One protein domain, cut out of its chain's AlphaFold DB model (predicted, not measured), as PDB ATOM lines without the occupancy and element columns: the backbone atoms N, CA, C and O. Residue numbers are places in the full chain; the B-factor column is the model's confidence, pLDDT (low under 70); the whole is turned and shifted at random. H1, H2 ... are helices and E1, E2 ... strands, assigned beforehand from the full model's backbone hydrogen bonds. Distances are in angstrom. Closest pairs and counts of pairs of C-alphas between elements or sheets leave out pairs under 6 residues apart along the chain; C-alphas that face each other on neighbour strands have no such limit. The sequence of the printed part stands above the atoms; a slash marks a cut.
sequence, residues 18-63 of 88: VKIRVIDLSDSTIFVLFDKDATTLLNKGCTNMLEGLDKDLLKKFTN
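This is residues 18 to 63 of the 88 residues of the protein "Nucleic acid-binding" of Vigna unguiculata (UniProt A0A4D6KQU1). A long two-strand hairpin, E1 with E2, reaches out as an arm, and from its open end three short helices are strung one after another in a loose open arc. H1 and H2 lie by that open end and touch each other, while H3 makes the far end of the arc, apart from the other elements. The turn of the hairpin, residues 23 to 28, sticks out at the other extreme. The printed part has 46 residues, with two named strands and then three named helices in the order E1, E2, H1, H2, H3; the sheet has the order E1 - E2, antiparallel, and the class is mixed, helices and strands. The whole is loose, with a radius of gyration of the C-alphas of 12.1 A, and spans 34 by 24 by 14 A.

E1 holds residues 18 to 23 and is 16.1 A long from first to last C-alpha, beginning at C-alpha 18 at (121.028, -173.376, 302.572). E2, residues 28 to 33, is 15.8 A long and ends at C-alpha 33 at (125.741, -175.257, 300.998). H1, residues 35 to 42, measures 10.1 A. H2, residues 46 to 50, measures 6.4 A. H3, residues 55 to 61, measures 10.5 A and ends at C-alpha 61 at (114.729, -165.810, 302.114).

E1 and E2 are antiparallel neighbours in a hairpin, with 154 degrees between their directions. Their C-alphas 18 and 33 face each other at 5.3 A, and C-alphas 23 and 28 at 4.2 A. N 20 and O 31 are within hydrogen-bond range at 2.9 A, and so are N 33 and O 18 at 2.8 A. The closest C-alphas of E1 and H2 are those of Val 18 and Cys 46, 6.2 A apart. The closest of E1 and H1 are those of Val 18 and Ala 38, 7.9 A apart. H1 and H2 touch, and their closest C-alphas, of Asp 35 and Cys 46, are 5.1 A apart. H3 is apart from E1, E2 and H1, and only just apart from H2, with a closest C-alpha distance of 8.0 A. In H1 and H2 every O i to N i+4 pair is within hydrogen-bond range; in H3 1 of 3 is, beside 1 of 4 O i to N i+3 pairs.

The two C-alphas farthest apart are those of Ser 26 and Lys 55, at 34.5 A. The printed part has no cut, and its four links are tight. Residues 23 to 28 stand free, and so do residues 51 to 57, of which 55 to 57 belong to H3. The mean pLDDT of the printed part is 83.7, and residues 52 to 63 are under 70; H3 has a mean of 58.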
ATOM      1  N   VAL A  18     121.077-174.096 301.297       89.75
ATOM      2  CA  VAL A  18     121.028-173.376 302.572       89.75
ATOM      3  C   VAL A  18     122.150-172.351 302.596       89.75
ATOM      4  O   VAL A  18     123.287-172.664 302.248       89.75
ATOM      5  N   LYS A  19     121.830-171.115 302.985       91.50
ATOM      6  CA  LYS A  19     122.837-170.102 303.308       91.50
ATOM      7  C   LYS A  19     123.206-170.251 304.776       91.50
ATOM      8  O   LYS A  19     122.319-170.235 305.624       91.50
ATOM      9  N   ILE A  20     124.493-170.377 305.069       91.50
ATOM     10  CA  ILE A  20     125.012-170.379 306.436       91.50
ATOM     11  C   ILE A  20     125.927-169.178 306.622       91.50
ATOM     12  O   ILE A  20     126.666-168.816 305.707       91.50
ATOM     13  N   ARG A  21     125.881-168.564 307.804       94.69
ATOM     14  CA  ARG A  21     126.837-167.537 308.212       94.69
ATOM     15  C   ARG A  21     127.832-168.172 309.172       94.69
ATOM     16  O   ARG A  21     127.431-168.680 310.215       94.69
ATOM     17  N   VAL A  22     129.102-168.151 308.802       94.88
ATOM     18  CA  VAL A  22     130.215-168.554 309.663       94.88
ATOM     19  C   VAL A  22     130.774-167.287 310.287       94.88
ATOM     20  O   VAL A  22     130.909-166.282 309.596       94.88
ATOM     21  N   ILE A  23     131.032-167.318 311.589       97.25
ATOM     22  CA  ILE A  23     131.518-166.177 312.366       97.25
ATOM     23  C   ILE A  23     132.750-166.659 313.117       97.25
ATOM     24  O   ILE A  23     132.687-167.700 313.775       97.25
ATOM     25  N   ASP A  24     133.847-165.923 313.010       96.25
ATOM     26  CA  ASP A  24     135.056-166.146 313.789       96.25
ATOM     27  C   ASP A  24     135.470-164.865 314.532       96.25
ATOM     28  O   ASP A  24     134.675-163.939 314.695       96.25
ATOM     29  N   LEU A  25     136.695-164.843 315.061       97.75
ATOM     30  CA  LEU A  25     137.220-163.692 315.800       97.75
ATOM     31  C   LEU A  25     137.499-162.474 314.910       97.75
ATOM     32  O   LEU A  25     137.590-161.367 315.434       97.75
ATOM     33  N   SER A  26     137.690-162.674 313.607       97.62
ATOM     34  CA  SER A  26     138.061-161.612 312.673       97.62
ATOM     35  C   SER A  26     136.825-160.984 312.045       97.62
ATOM     36  O   SER A  26     136.707-159.762 312.031       97.62
ATOM     37  N   ASP A  27     135.919-161.807 311.515       97.56
ATOM     38  CA  ASP A  27     134.693-161.345 310.867       97.56
ATOM     39  C   ASP A  27     133.705-162.514 310.673       97.56
ATOM     40  O   ASP A  27     133.749-163.563 311.319       97.56
ATOM     41  N   SER A  28     132.769-162.334 309.755       97.00
ATOM     42  CA  SER A  28     131.812-163.314 309.315       97.00
ATOM     43  C   SER A  28     131.791-163.429 307.804       97.00
ATOM     44  O   SER A  28     132.061-162.481 307.074       97.00
ATOM     45  N   THR A  29     131.385-164.592 307.321       96.00
ATOM     46  CA  THR A  29     131.209-164.840 305.895       96.00
ATOM     47  C   THR A  29     130.001-165.733 305.655       96.00
ATOM     48  O   THR A  29     129.589-166.504 306.527       96.00
ATOM     49  N   ILE A  30     129.397-165.611 304.474       96.25
ATOM     50  CA  ILE A  30     128.218-166.380 304.084       96.25
ATOM     51  C   ILE A  30     128.622-167.422 303.045       96.25
ATOM     52  O   ILE A  30     129.133-167.088 301.978       96.25
ATOM     53  N   PHE A  31     128.296-168.682 303.322       94.56
ATOM     54  CA  PHE A  31     128.437-169.784 302.377       94.56
ATOM     55  C   PHE A  31     127.074-170.296 301.931       94.56
ATOM     56  O   PHE A  31     126.103-170.292 302.689       94.56
ATOM     57  N   VAL A  32     127.010-170.783 300.695       93.88
ATOM     58  CA  VAL A  32     125.862-171.535 300.184       93.88
ATOM     59  C   VAL A  32     126.242-173.006 300.175       93.88
ATOM     60  O   VAL A  32     127.120-173.403 299.413       93.88
ATOM     61  N   LEU A  33     125.568-173.811 300.992       93.81
ATOM     62  CA  LEU A  33     125.741-175.257 300.998       93.81
ATOM     63  C   LEU A  33     124.770-175.919 300.024       93.81
ATOM     64  O   LEU A  33     123.565-175.634 300.015       93.81
ATOM     65  N   PHE A  34     125.314-176.828 299.219       93.94
ATOM     66  CA  PHE A  34     124.531-177.788 298.455       93.94
ATOM     67  C   PHE A  34     124.233-179.017 299.312       93.94
ATOM     68  O   PHE A  34     124.887-179.263 300.319       93.94
ATOM     69  N   ASP A  35     123.258-179.816 298.882       92.00
ATOM     70  CA  ASP A  35     122.736-180.940 299.665       92.00
ATOM     71  C   ASP A  35     123.812-181.946 300.104       92.00
ATOM     72  O   ASP A  35     123.804-182.401 301.247       92.00
ATOM     73  N   LYS A  36     124.788-182.232 299.231       94.88
ATOM     74  CA  LYS A  36     125.928-183.098 299.566       94.88
ATOM     75  C   LYS A  36     126.774-182.502 300.688       94.88
ATOM     76  O   LYS A  36     127.019-183.183 301.676       94.88
ATOM     77  N   ASP A  37     127.151-181.235 300.560       94.69
ATOM     78  CA  ASP A  37     127.991-180.548 301.542       94.69
ATOM     79  C   ASP A  37     127.255-180.410 302.877       94.69
ATOM     80  O   ASP A  37     127.820-180.702 303.924       94.69
ATOM     81  N   ALA A  38     125.968-180.050 302.850       93.12
ATOM     82  CA  ALA A  38     125.122-179.984 304.040       93.12
ATOM     83  C   ALA A  38     125.014-181.348 304.737       93.12
ATOM     84  O   ALA A  38     125.177-181.436 305.953       93.12
ATOM     85  N   THR A  39     124.828-182.425 303.971       94.62
ATOM     86  CA  THR A  39     124.783-183.782 304.524       94.62
ATOM     87  C   THR A  39     126.123-184.170 305.143       94.62
ATOM     88  O   THR A  39     126.146-184.729 306.231       94.62
ATOM     89  N   THR A  40     127.246-183.838 304.507       96.25
ATOM     90  CA  THR A  40     128.576-184.149 305.044       96.25
ATOM     91  C   THR A  40     128.923-183.322 306.286       96.25
ATOM     92  O   THR A  40     129.453-183.871 307.245       96.25
ATOM     93  N   LEU A  41     128.622-182.019 306.293       94.38
ATOM     94  CA  LEU A  41     128.989-181.096 307.375       94.38
ATOM     95  C   LEU A  41     128.029-181.152 308.571       94.38
ATOM     96  O   LEU A  41     128.465-181.040 309.712       94.38
ATOM     97  N   LEU A  42     126.726-181.289 308.317       90.50
ATOM     98  CA  LEU A  42     125.665-181.137 309.323       90.50
ATOM     99  C   LEU A  42     124.903-182.439 309.588       90.50
ATOM    100  O   LEU A  42     123.974-182.453 310.398       90.50
ATOM    101  N   ASN A  43     125.257-183.519 308.883       93.12
ATOM    102  CA  ASN A  43     124.553-184.802 308.909       93.12
ATOM    103  C   ASN A  43     123.047-184.673 308.608       93.12
ATOM    104  O   ASN A  43     122.225-185.458 309.085       93.12
ATOM    105  N   LYS A  44     122.671-183.641 307.840       90.62
ATOM    106  CA  LYS A  44     121.300-183.345 307.417       90.62
ATOM    107  C   LYS A  44     121.295-182.775 306.001       90.62
ATOM    108  O   LYS A  44     122.044-181.849 305.703       90.62
ATOM    109  N   GLY A  45     120.407-183.296 305.156       90.94
ATOM    110  CA  GLY A  45     120.153-182.735 303.829       90.94
ATOM    111  C   GLY A  45     119.471-181.368 303.903       90.94
ATOM    112  O   GLY A  45     118.789-181.043 304.880       90.94
ATOM    113  N   CYS A  46     119.608-180.567 302.846       91.25
ATOM    114  CA  CYS A  46     119.032-179.224 302.775       91.25
ATOM    115  C   CYS A  46     117.505-179.250 302.910       91.25
ATOM    116  O   CYS A  46     116.932-178.381 303.560       91.25
ATOM    117  N   THR A  47     116.839-180.251 302.330       88.06
ATOM    118  CA  THR A  47     115.376-180.395 302.421       88.06
ATOM    119  C   THR A  47     114.925-180.565 303.869       88.06
ATOM    120  O   THR A  47     114.015-179.871 304.308       88.06
ATOM    121  N   ASN A  48     115.615-181.416 304.631       87.19
ATOM    122  CA  ASN A  48     115.318-181.682 306.039       87.19
ATOM    123  C   ASN A  48     115.559-180.450 306.919       87.19
ATOM    124  O   ASN A  48     114.881-180.270 307.922       87.19
ATOM    125  N   MET A  49     116.527-179.600 306.560       86.44
ATOM    126  CA  MET A  49     116.771-178.333 307.263       86.44
ATOM    127  C   MET A  49     115.695-177.278 306.978       86.44
ATOM    128  O   MET A  49     115.502-176.370 307.781       86.44
ATOM    129  N   LEU A  50     115.010-177.380 305.838       81.38
ATOM    130  CA  LEU A  50     113.877-176.524 305.485       81.38
ATOM    131  C   LEU A  50     112.550-177.046 306.058       81.38
ATOM    132  O   LEU A  50     111.602-176.277 306.203       81.38
ATOM    133  N   GLU A  51     112.468-178.338 306.373       71.56
ATOM    134  CA  GLU A  51     111.293-178.987 306.949       71.56
ATOM    135  C   GLU A  51     111.069-178.487 308.388       71.56
ATOM    136  O   GLU A  51     111.745-178.897 309.328       71.56
ATOM    137  N   GLY A  52     110.150-177.529 308.549       64.88
ATOM    138  CA  GLY A  52     109.871-176.845 309.819       64.88
ATOM    139  C   GLY A  52     109.991-175.320 309.744       64.88
ATOM    140  O   GLY A  52     109.509-174.631 310.639       64.88
ATOM    141  N   LEU A  53     110.570-174.779 308.665       67.75
ATOM    142  CA  LEU A  53     110.456-173.356 308.357       67.75
ATOM    143  C   LEU A  53     109.064-173.079 307.781       67.75
ATOM    144  O   LEU A  53     108.650-173.715 306.808       67.75
ATOM    145  N   ASP A  54     108.354-172.110 308.359       63.19
ATOM    146  CA  ASP A  54     107.058-171.676 307.842       63.19
ATOM    147  C   ASP A  54     107.158-171.332 306.350       63.19
ATOM    148  O   ASP A  54     108.102-170.668 305.902       63.19
ATOM    149  N   LYS A  55     106.170-171.767 305.558       61.09
ATOM    150  CA  LYS A  55     106.172-171.575 304.092       61.09
ATOM    151  C   LYS A  55     106.287-170.104 303.686       61.09
ATOM    152  O   LYS A  55     106.758-169.810 302.587       61.09
ATOM    153  N   ASP A  56     105.878-169.194 304.563       60.22
ATOM    154  CA  ASP A  56     105.967-167.752 304.349       60.22
ATOM    155  C   ASP A  56     107.352-167.178 304.671       60.22
ATOM    156  O   ASP A  56     107.764-166.204 304.043       60.22
ATOM    157  N   LEU A  57     108.121-167.814 305.561       59.22
ATOM    158  CA  LEU A  57     109.528-167.471 305.791       59.22
ATOM    159  C   LEU A  57     110.392-167.900 304.606       59.22
ATOM    160  O   LEU A  57     111.250-167.139 304.159       59.22
ATOM    161  N   LEU A  58     110.116-169.072 304.028       59.50
ATOM    162  CA  LEU A  58     110.862-169.580 302.877       59.50
ATOM    163  C   LEU A  58     110.784-168.641 301.657       59.50
ATOM    164  O   LEU A  58     111.778-168.474 300.956       59.50
ATOM    165  N   LYS A  59     109.639-167.977 301.440       56.19
ATOM    166  CA  LYS A  59     109.458-166.982 300.363       56.19
ATOM    167  C   LYS A  59     110.246-165.689 300.594       56.19
ATOM    168  O   LYS A  59     110.619-165.034 299.628       56.19
ATOM    169  N   LYS A  60     110.497-165.304 301.849       53.72
ATOM    170  CA  LYS A  60     111.282-164.100 302.173       53.72
ATOM    171  C   LYS A  60     112.771-164.328 301.903       53.72
ATOM    172  O   LYS A  60     113.404-163.525 301.226       53.72
ATOM    173  N   PHE A  61     113.308-165.481 302.310       54.56
ATOM    174  CA  PHE A  61     114.729-165.810 302.114       54.56
ATOM    175  C   PHE A  61     115.141-166.011 300.649       54.56
ATOM    176  O   PHE A  61     116.318-165.851 300.317       54.56
ATOM    177  N   THR A  62     114.207-166.368 299.764       53.84
ATOM    178  CA  THR A  62     114.492-166.479 298.325       53.84
ATOM    179  C   THR A  62     114.537-165.127 297.617       53.84
ATOM    180  O   THR A  62     115.101-165.056 296.526       53.84
ATOM    181  N   ASN A  63     113.991-164.071 298.233       51.44
ATOM    182  CA  ASN A  63     113.738-162.787 297.573       51.44
ATOM    183  C   ASN A  63     114.569-161.628 298.154       51.44
ATOM    184  O   ASN A  63     114.730-160.611 297.488       51.44
TER     185      ASN A  63